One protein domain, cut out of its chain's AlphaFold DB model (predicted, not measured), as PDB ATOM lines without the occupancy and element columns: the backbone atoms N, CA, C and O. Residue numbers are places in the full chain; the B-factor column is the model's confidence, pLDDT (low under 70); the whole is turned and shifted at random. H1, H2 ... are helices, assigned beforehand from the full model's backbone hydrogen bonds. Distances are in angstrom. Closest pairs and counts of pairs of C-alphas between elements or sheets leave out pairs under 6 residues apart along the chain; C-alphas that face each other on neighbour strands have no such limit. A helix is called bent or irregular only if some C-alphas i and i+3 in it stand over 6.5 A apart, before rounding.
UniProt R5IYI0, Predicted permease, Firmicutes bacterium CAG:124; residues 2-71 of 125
ATOM      1  N   ASN A   2     146.125 177.582 188.073       33.97
ATOM      2  CA  ASN A   2     145.302 177.327 189.251       33.97
ATOM      3  C   ASN A   2     144.969 175.824 189.343       33.97
ATOM      4  O   ASN A   2     144.212 175.310 188.523       33.97
ATOM      5  N   ARG A   3     145.583 175.127 190.306       39.03
ATOM      6  CA  ARG A   3     145.456 173.686 190.584       39.03
ATOM      7  C   ARG A   3     144.115 173.413 191.277       39.03
ATOM      8  O   ARG A   3     144.084 173.012 192.435       39.03
ATOM      9  N   LYS A   4     142.997 173.712 190.607       42.50
ATOM     10  CA  LYS A   4     141.681 173.276 191.089       42.50
ATOM     11  C   LYS A   4     141.698 171.752 191.139       42.50
ATOM     12  O   LYS A   4     142.194 171.116 190.213       42.50
ATOM     13  N   ALA A   5     141.243 171.225 192.272       52.75
ATOM     14  CA  ALA A   5     141.142 169.809 192.574       52.75
ATOM     15  C   ALA A   5     140.734 169.024 191.325       52.75
ATOM     16  O   ALA A   5     139.746 169.378 190.686       52.75
ATOM     17  N   LEU A   6     141.526 168.004 190.989       55.31
ATOM     18  CA  LEU A   6     141.202 166.987 189.995       55.31
ATOM     19  C   LEU A   6     139.901 166.319 190.449       55.31
ATOM     20  O   LEU A   6     139.915 165.334 191.184       55.31
ATOM     21  N   THR A   7     138.768 166.921 190.106       60.75
ATOM     22  CA  THR A   7     137.460 166.311 190.277       60.75
ATOM     23  C   THR A   7     137.498 165.008 189.497       60.75
ATOM     24  O   THR A   7     138.023 164.975 188.388       60.75
ATOM     25  N   SER A   8     136.994 163.916 190.070       60.53
ATOM     26  CA  SER A   8     137.084 162.581 189.458       60.53
ATOM     27  C   SER A   8     136.633 162.559 187.999       60.53
ATOM     28  O   SER A   8     137.239 161.860 187.200       60.53
ATOM     29  N   LEU A   9     135.640 163.383 187.646       62.09
ATOM     30  CA  LEU A   9     135.198 163.619 186.270       62.09
ATOM     31  C   LEU A   9     136.356 164.013 185.328       62.09
ATOM     32  O   LEU A   9     136.537 163.366 184.308       62.09
ATOM     33  N   ASP A  10     137.216 164.962 185.716       76.19
ATOM     34  CA  ASP A  10     138.384 165.390 184.921       76.19
ATOM     35  C   ASP A  10     139.449 164.284 184.801       76.19
ATOM     36  O   ASP A  10     140.153 164.184 183.796       76.19
ATOM     37  N   ALA A  11     139.565 163.421 185.813       73.31
ATOM     38  CA  ALA A  11     140.479 162.283 185.777       73.31
ATOM     39  C   ALA A  11     139.978 161.178 184.824       73.31
ATOM     40  O   ALA A  11     140.749 160.698 183.994       73.31
ATOM     41  N   TYR A  12     138.683 160.839 184.882       77.31
ATOM     42  CA  TYR A  12     138.052 159.907 183.941       77.31
ATOM     43  C   TYR A  12     138.131 160.419 182.499       77.31
ATOM     44  O   TYR A  12     138.516 159.657 181.611       77.31
ATOM     45  N   ASP A  13     137.844 161.703 182.271       82.56
ATOM     46  CA  ASP A  13     137.897 162.322 180.943       82.56
ATOM     47  C   ASP A  13     139.300 162.218 180.332       82.56
ATOM     48  O   ASP A  13     139.460 161.794 179.184       82.56
ATOM     49  N   LYS A  14     140.344 162.513 181.119       82.25
ATOM     50  CA  LYS A  14     141.740 162.363 180.681       82.25
ATOM     51  C   LYS A  14     142.079 160.928 180.313       82.25
ATOM     52  O   LYS A  14     142.725 160.704 179.294       82.25
ATOM     53  N   THR A  15     141.642 159.960 181.110       85.81
ATOM     54  CA  THR A  15     141.919 158.545 180.858       85.81
ATOM     55  C   THR A  15     141.188 158.032 179.627       85.81
ATOM     56  O   THR A  15     141.807 157.361 178.805       85.81
ATOM     57  N   ILE A  16     139.922 158.405 179.431       87.81
ATOM     58  CA  ILE A  16     139.166 158.066 178.218       87.81
ATOM     59  C   ILE A  16     139.868 158.633 176.981       87.81
ATOM     60  O   ILE A  16     140.118 157.897 176.024       87.81
ATOM     61  N   VAL A  17     140.246 159.915 177.018       90.25
ATOM     62  CA  VAL A  17     140.962 160.566 175.911       90.25
ATOM     63  C   VAL A  17     142.321 159.909 175.675       90.25
ATOM     64  O   VAL A  17     142.678 159.657 174.529       90.25
ATOM     65  N   GLN A  18     143.065 159.578 176.729       89.94
ATOM     66  CA  GLN A  18     144.379 158.948 176.626       89.94
ATOM     67  C   GLN A  18     144.304 157.528 176.048       89.94
ATOM     68  O   GLN A  18     145.072 157.215 175.141       89.94
ATOM     69  N   LEU A  19     143.401 156.671 176.540       90.19
ATOM     70  CA  LEU A  19     143.212 155.319 175.996       90.19
ATOM     71  C   LEU A  19     142.711 155.370 174.551       90.19
ATOM     72  O   LEU A  19     143.207 154.623 173.707       90.19
ATOM     73  N   GLY A  20     141.776 156.277 174.254       92.56
ATOM     74  CA  GLY A  20     141.288 156.504 172.896       92.56
ATOM     75  C   GLY A  20     142.404 156.958 171.955       92.56
ATOM     76  O   GLY A  20     142.577 156.381 170.883       92.56
ATOM     77  N   ALA A  21     143.214 157.932 172.375       93.44
ATOM     78  CA  ALA A  21     144.363 158.410 171.613       93.44
ATOM     79  C   ALA A  21     145.424 157.316 171.426       93.44
ATOM     80  O   ALA A  21     145.934 157.152 170.322       93.44
ATOM     81  N   ALA A  22     145.723 156.526 172.461       92.25
ATOM     82  CA  ALA A  22     146.658 155.407 172.364       92.25
ATOM     83  C   ALA A  22     146.182 154.357 171.346       92.25
ATOM     84  O   ALA A  22     146.961 153.932 170.494       92.25
ATOM     85  N   GLY A  23     144.895 153.992 171.381       90.50
ATOM     86  CA  GLY A  23     144.291 153.105 170.386       90.50
ATOM     87  C   GLY A  23     144.346 153.691 168.974       90.50
ATOM     88  O   GLY A  23     144.734 152.999 168.032       90.50
ATOM     89  N   LEU A  24     144.038 154.983 168.834       94.81
ATOM     90  CA  LEU A  24     144.090 155.698 167.560       94.81
ATOM     91  C   LEU A  24     145.507 155.773 166.982       94.81
ATOM     92  O   LEU A  24     145.658 155.697 165.770       94.81
ATOM     93  N   VAL A  25     146.537 155.900 167.821       94.00
ATOM     94  CA  VAL A  25     147.949 155.891 167.400       94.00
ATOM     95  C   VAL A  25     148.416 154.475 167.051       94.00
ATOM     96  O   VAL A  25     149.153 154.292 166.082       94.00
ATOM     97  N   MET A  26     147.966 153.458 167.790       90.06
ATOM     98  CA  MET A  26     148.337 152.065 167.518       90.06
ATOM     99  C   MET A  26     147.673 151.497 166.261       90.06
ATOM    100  O   MET A  26     148.281 150.672 165.583       90.06
ATOM    101  N   ALA A  27     146.468 151.944 165.902       89.75
ATOM    102  CA  ALA A  27     145.768 151.484 164.702       89.75
ATOM    103  C   ALA A  27     146.568 151.669 163.388       89.75
ATOM    104  O   ALA A  27     146.766 150.678 162.682       89.75
ATOM    105  N   PRO A  28     147.092 152.865 163.039       91.31
ATOM    106  CA  PRO A  28     147.920 153.040 161.850       91.31
ATOM    107  C   PRO A  28     149.262 152.315 161.977       91.31
ATOM    108  O   PRO A  28     149.742 151.766 160.989       91.31
ATOM    109  N   TYR A  29     149.849 152.235 163.176       91.31
ATOM    110  CA  TYR A  29     151.078 151.469 163.391       91.31
ATOM    111  C   TYR A  29     150.892 149.980 163.054       91.31
ATOM    112  O   TYR A  29     151.687 149.406 162.308       91.31
ATOM    113  N   LEU A  30     149.810 149.363 163.535       90.44
ATOM    114  CA  LEU A  30     149.462 147.973 163.225       90.44
ATOM    115  C   LEU A  30     149.134 147.776 161.740       90.44
ATOM    116  O   LEU A  30     149.460 146.731 161.178       90.44
ATOM    117  N   ALA A  31     148.531 148.777 161.093       88.56
ATOM    118  CA  ALA A  31     148.235 148.734 159.662       88.56
ATOM    119  C   ALA A  31     149.518 148.738 158.819       88.56
ATOM    120  O   ALA A  31     149.648 147.938 157.897       88.56
ATOM    121  N   LEU A  32     150.485 149.592 159.169       92.00
ATOM    122  CA  LEU A  32     151.757 149.724 158.452       92.00
ATOM    123  C   LEU A  32     152.712 148.549 158.697       92.00
ATOM    124  O   LEU A  32     153.473 148.181 157.808       92.00
ATOM    125  N   THR A  33     152.675 147.951 159.889       88.50
ATOM    126  CA  THR A  33     153.540 146.815 160.262       88.50
ATOM    127  C   THR A  33     152.928 145.453 159.930       88.50
ATOM    128  O   THR A  33     153.546 144.421 160.179       88.50
ATOM    129  N   GLY A  34     151.712 145.428 159.371       82.12
ATOM    130  CA  GLY A  34     151.001 144.194 159.039       82.12
ATOM    131  C   GLY A  34     150.501 143.413 160.259       82.12
ATOM    132  O   GLY A  34     150.106 142.257 160.107       82.12
ATOM    133  N   GLY A  35     150.468 144.027 161.448       79.12
ATOM    134  CA  GLY A  35     150.070 143.392 162.710       79.12
ATOM    135  C   GLY A  35     148.640 142.839 162.715       79.12
ATOM    136  O   GLY A  35     148.349 141.896 163.446       79.12
ATOM    137  N   PHE A  36     147.764 143.348 161.843       78.81
ATOM    138  CA  PHE A  36     146.419 142.793 161.643       78.81
ATOM    139  C   PHE A  36     146.408 141.427 160.941       78.81
ATOM    140  O   PHE A  36     145.454 140.671 161.096       78.81
ATOM    141  N   SER A  37     147.461 141.076 160.202       75.25
ATOM    142  CA  SER A  37     147.518 139.821 159.437       75.25
ATOM    143  C   SER A  37     147.720 138.591 160.330       75.25
ATOM    144  O   SER A  37     147.350 137.490 159.940       75.25
ATOM    145  N   GLY A  38     148.285 138.770 161.530       72.12
ATOM    146  CA  GLY A  38     148.457 137.711 162.536       72.12
ATOM    147  C   GLY A  38     147.324 137.633 163.565       72.12
ATOM    148  O   GLY A  38     147.432 136.907 164.553       72.12
ATOM    149  N   LEU A  39     146.254 138.411 163.383       75.81
ATOM    150  CA  LEU A  39     145.198 138.588 164.376       75.81
ATOM    151  C   LEU A  39     144.149 137.473 164.246       75.81
ATOM    152  O   LEU A  39     143.147 137.590 163.544       75.81
ATOM    153  N   HIS A  40     144.383 136.363 164.944       80.38
ATOM    154  CA  HIS A  40     143.436 135.250 165.024       80.38
ATOM    155  C   HIS A  40     142.453 135.455 166.180       80.38
ATOM    156  O   HIS A  40     142.672 134.980 167.295       80.38
ATOM    157  N   LEU A  41     141.349 136.157 165.914       80.62
ATOM    158  CA  LEU A  41     140.273 136.364 166.887       80.62
ATOM    159  C   LEU A  41     139.427 135.093 167.041       80.62
ATOM    160  O   LEU A  41     138.410 134.897 166.381       80.62
ATOM    161  N   THR A  42     139.859 134.217 167.938       91.56
ATOM    162  CA  THR A  42     139.055 133.096 168.438       91.56
ATOM    163  C   THR A  42     138.275 133.516 169.683       91.56
ATOM    164  O   THR A  42     138.713 134.403 170.420       91.56
ATOM    165  N   ALA A  43     137.156 132.846 169.979       91.25
ATOM    166  CA  ALA A  43     136.384 133.105 171.200       91.25
ATOM    167  C   ALA A  43     137.240 132.970 172.475       91.25
ATOM    168  O   ALA A  43     137.106 133.772 173.397       91.25
ATOM    169  N   LEU A  44     138.174 132.011 172.494       93.44
ATOM    170  CA  LEU A  44     139.127 131.843 173.590       93.44
ATOM    171  C   LEU A  44     140.077 133.042 173.699       93.44
ATOM    172  O   LEU A  44     140.211 133.608 174.778       93.44
ATOM    173  N   SER A  45     140.705 133.461 172.595       91.12
ATOM    174  CA  SER A  45     141.613 134.620 172.603       91.12
ATOM    175  C   SER A  45     140.900 135.913 173.002       91.12
ATOM    176  O   SER A  45     141.426 136.665 173.815       91.12
ATOM    177  N   ALA A  46     139.672 136.135 172.523       91.50
ATOM    178  CA  ALA A  46     138.861 137.281 172.912       91.50
ATOM    179  C   ALA A  46     138.497 137.223 174.405       91.50
ATOM    180  O   ALA A  46     138.600 138.230 175.100       91.50
ATOM    181  N   GLY A  47     138.142 136.040 174.920       94.62
ATOM    182  CA  GLY A  47     137.883 135.827 176.343       94.62
ATOM    183  C   GLY A  47     139.109 136.097 177.220       94.62
ATOM    184  O   GLY A  47     138.995 136.782 178.233       94.62
ATOM    185  N   LEU A  48     140.292 135.629 176.813       93.06
ATOM    186  CA  LEU A  48     141.551 135.886 177.522       93.06
ATOM    187  C   LEU A  48     141.950 137.366 177.472       93.06
ATOM    188  O   LEU A  48     142.388 137.911 178.486       93.06
ATOM    189  N   MET A  49     141.760 138.034 176.330       92.75
ATOM    190  CA  MET A  49     141.981 139.478 176.207       92.75
ATOM    191  C   MET A  49     141.036 140.266 177.117       92.75
ATOM    192  O   MET A  49     141.482 141.152 177.837       92.75
ATOM    193  N   LEU A  50     139.747 139.916 177.153       93.56
ATOM    194  CA  LEU A  50     138.798 140.548 178.071       93.56
ATOM    195  C   LEU A  50     139.188 140.316 179.530       93.56
ATOM    196  O   LEU A  50     139.168 141.263 180.314       93.56
ATOM    197  N   LEU A  51     139.577 139.089 179.881       95.12
ATOM    198  CA  LEU A  51     140.020 138.757 181.229       95.12
ATOM    199  C   LEU A  51     141.215 139.627 181.634       95.12
ATOM    200  O   LEU A  51     141.150 140.272 182.677       95.12
ATOM    201  N   VAL A  52     142.266 139.690 180.809       94.31
ATOM    202  CA  VAL A  52     143.472 140.466 181.135       94.31
ATOM    203  C   VAL A  52     143.192 141.969 181.162       94.31
ATOM    204  O   VAL A  52     143.644 142.655 182.073       94.31
ATOM    205  N   SER A  53     142.398 142.500 180.224       92.25
ATOM    206  CA  SER A  53     142.042 143.925 180.203       92.25
ATOM    207  C   SER A  53     141.197 144.322 181.414       92.25
ATOM    208  O   SER A  53     141.395 145.396 181.988       92.25
ATOM    209  N   LEU A  54     140.268 143.462 181.834       93.75
ATOM    210  CA  LEU A  54     139.421 143.732 182.988       93.75
ATOM    211  C   LEU A  54     140.240 143.721 184.286       93.75
ATOM    212  O   LEU A  54     140.102 144.636 185.098       93.75
ATOM    213  N   THR A  55     141.115 142.727 184.459       93.56
ATOM    214  CA  THR A  55     141.896 142.547 185.691       93.56
ATOM    215  C   THR A  55     143.078 143.503 185.812       93.56
ATOM    216  O   THR A  55     143.322 143.996 186.910       93.56
ATOM    217  N   HIS A  56     143.789 143.812 184.722       88.38
ATOM    218  CA  HIS A  56     144.958 144.701 184.764       88.38
ATOM    219  C   HIS A  56     144.642 146.176 184.512       88.38
ATOM    220  O   HIS A  56     145.418 147.029 184.934       88.38
ATOM    221  N   THR A  57     143.543 146.508 183.828       88.88
ATOM    222  CA  THR A  57     143.256 147.903 183.449       88.88
ATOM    223  C   THR A  57     141.964 148.408 184.067       88.88
ATOM    224  O   THR A  57     141.997 149.337 184.869       88.88
ATOM    225  N   ALA A  58     140.823 147.804 183.734       88.06
ATOM    226  CA  ALA A  58     139.531 148.390 184.085       88.06
ATOM    227  C   ALA A  58     139.249 148.374 185.598       88.06
ATOM    228  O   ALA A  58     138.874 149.409 186.151       88.06
ATOM    229  N   ILE A  59     139.463 147.241 186.282       90.12
ATOM    230  CA  ILE A  59     139.260 147.148 187.736       90.12
ATOM    231  C   ILE A  59     140.252 148.052 188.489       90.12
ATOM    232  O   ILE A  59     139.789 148.877 189.283       90.12
ATOM    233  N   PRO A  60     141.578 147.991 188.237       87.19
ATOM    234  CA  PRO A  60     142.531 148.868 188.913       87.19
ATOM    235  C   PRO A  60     142.243 150.352 188.693       87.19
ATOM    236  O   PRO A  60     142.304 151.120 189.648       87.19
ATOM    237  N   TYR A  61     141.864 150.770 187.480       83.88
ATOM    238  CA  TYR A  61     141.508 152.167 187.215       83.88
ATOM    239  C   TYR A  61     140.225 152.591 187.927       83.88
ATOM    240  O   TYR A  61     140.197 153.670 188.517       83.88
ATOM    241  N   ALA A  62     139.194 151.744 187.964       84.00
ATOM    242  CA  ALA A  62     137.989 152.034 188.739       84.00
ATOM    243  C   ALA A  62     138.304 152.200 190.238       84.00
ATOM    244  O   ALA A  62     137.821 153.140 190.874       84.00
ATOM    245  N   MET A  63     139.159 151.334 190.795       83.69
ATOM    246  CA  MET A  63     139.618 151.448 192.183       83.69
ATOM    247  C   MET A  63     140.472 152.703 192.400       83.69
ATOM    248  O   MET A  63     140.259 153.412 193.381       83.69
ATOM    249  N   TYR A  64     141.389 153.013 191.481       79.75
ATOM    250  CA  TYR A  64     142.267 154.182 191.538       79.75
ATOM    251  C   TYR A  64     141.469 155.489 191.526       79.75
ATOM    252  O   TYR A  64     141.602 156.301 192.442       79.75
ATOM    253  N   PHE A  65     140.572 155.673 190.554       76.50
ATOM    254  CA  PHE A  65     139.727 156.868 190.495       76.50
ATOM    255  C   PHE A  65     138.722 156.921 191.647       76.50
ATOM    256  O   PHE A  65     138.451 158.002 192.171       76.50
ATOM    257  N   GLY A  66     138.210 155.771 192.099       77.25
ATOM    258  CA  GLY A  66     137.393 155.685 193.309       77.25
ATOM    259  C   GLY A  66     138.149 156.136 194.566       77.25
ATOM    260  O   GLY A  66     137.597 156.861 195.397       77.25
ATOM    261  N   ALA A  67     139.426 155.765 194.686       73.44
ATOM    262  CA  ALA A  67     140.296 156.156 195.787       73.44
ATOM    263  C   ALA A  67     140.700 157.636 195.712       73.44
ATOM    264  O   ALA A  67     140.730 158.299 196.746       73.44
ATOM    265  N   MET A  68     140.924 158.188 194.515       69.50
ATOM    266  CA  MET A  68     141.252 159.608 194.320       69.50
ATOM    267  C   MET A  68     140.172 160.568 194.836       69.50
ATOM    268  O   MET A  68     140.488 161.693 195.209       69.50
ATOM    269  N   VAL A  69     138.908 160.136 194.893       67.00
ATOM    270  CA  VAL A  69     137.815 160.935 195.480       67.00
ATOM    271  C   VAL A  69     137.933 161.030 197.006       67.00
ATOM    272  O   VAL A  69     137.444 161.987 197.603       67.00
ATOM    273  N   ARG A  70     138.553 160.036 197.649       65.69
ATOM    274  CA  ARG A  70     138.565 159.878 199.114       65.69
ATOM    275  C   ARG A  70     139.932 160.126 199.746       65.69
ATOM    276  O   ARG A  70     139.988 160.446 200.930       65.69
ATOM    277  N   LEU A  71     141.014 159.960 198.990       68.75
ATOM    278  CA  LEU A  71     142.383 160.082 199.476       68.75
ATOM    279  C   LEU A  71     143.015 161.412 199.042       68.75
ATOM    280  O   LEU A  71     142.837 161.834 197.898       68.75
TER     281      LEU A  71
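Overview. This is residues 2 to 71 of the 125 residues of the protein "Predicted permease" of Firmicutes bacterium CAG:124 (UniProt R5IYI0). Two long helices, H1 and the bent but nearly straight H3, run opposite ways as the two long sides of a narrow, flat, open triangle. They meet at one end, where the start of H1 touches arm H3b, and spread at the other, where the links and the short helix H2 bridge the gap; the middle between them is empty. The printed part has 70 residues with three named helices, in the order H1, H2, H3, and no named strand; the class is all helix. It is only just loose, close to extended, with a radius of gyration of the C-alphas of 16.2 A, and the C-alphas span 47 by 27 by 11 A.

Along the chain. Residues 2 to 7 come before the first helix. H1 is residues 8 to 32, 36.6 A from first to last C-alpha, beginning at C-alpha 8 at (137.084, 162.581, 189.458). H1 is neither bent nor irregular, but only just: C-alphas 25 and 28 are 6.2 A apart. H2 is residues 35 to 38, 5.9 A long, with C-alpha 35 at (150.070, 143.392, 162.710). H3, residues 43 to 68, was assigned as one helix by its hydrogen bonds, but it is bent: C-alphas 56 and 59 are 6.9 A apart. Its arm H3a is residues 43 to 56, 19.8 A long, and its arm H3b is residues 59 to 68, 14.2 A long, ending at C-alpha 68 at (141.252, 159.608, 194.320).

Arrangement. H1 touches H3b with residues 8 to 12 alone; the closest C-alphas, those of Ser 8 and Phe 65, are 6.4 A apart. H1 and H3b run opposite ways at a shallow tilt of 34.7 degrees, only just short of steep. H1 and H3a are apart. H1 and H2 are close but not clearly touching; their closest C-alphas, those of Leu 30 and Phe 36, are 6.2 A apart. H2 is apart from H3a and from H3b. The arms H3a and H3b stand at a shallow tilt of 21 degrees. In H3a and H3b every O i to N i+4 pair is within hydrogen-bond range, in H1 19 of 21 are, and H2 is too short for such a pair.

Size, cuts and confidence. The C-alphas of Asn 2 and Thr 42 are the two farthest apart, at 49.3 A, while those of the first and last printed residues, Asn 2 and Leu 71, are 20.3 A apart. Residues 16 to 26, 28 to 34, 42 to 48 and 51 to 57 stand free. The printed part has no cut. The links from H1 to H2 and from H2 to H3 are tight, and no link is long. The mean pLDDT of the printed part is 81.7, and the model's confidence is under 70 in residues 2 to 9 and 68 to 71.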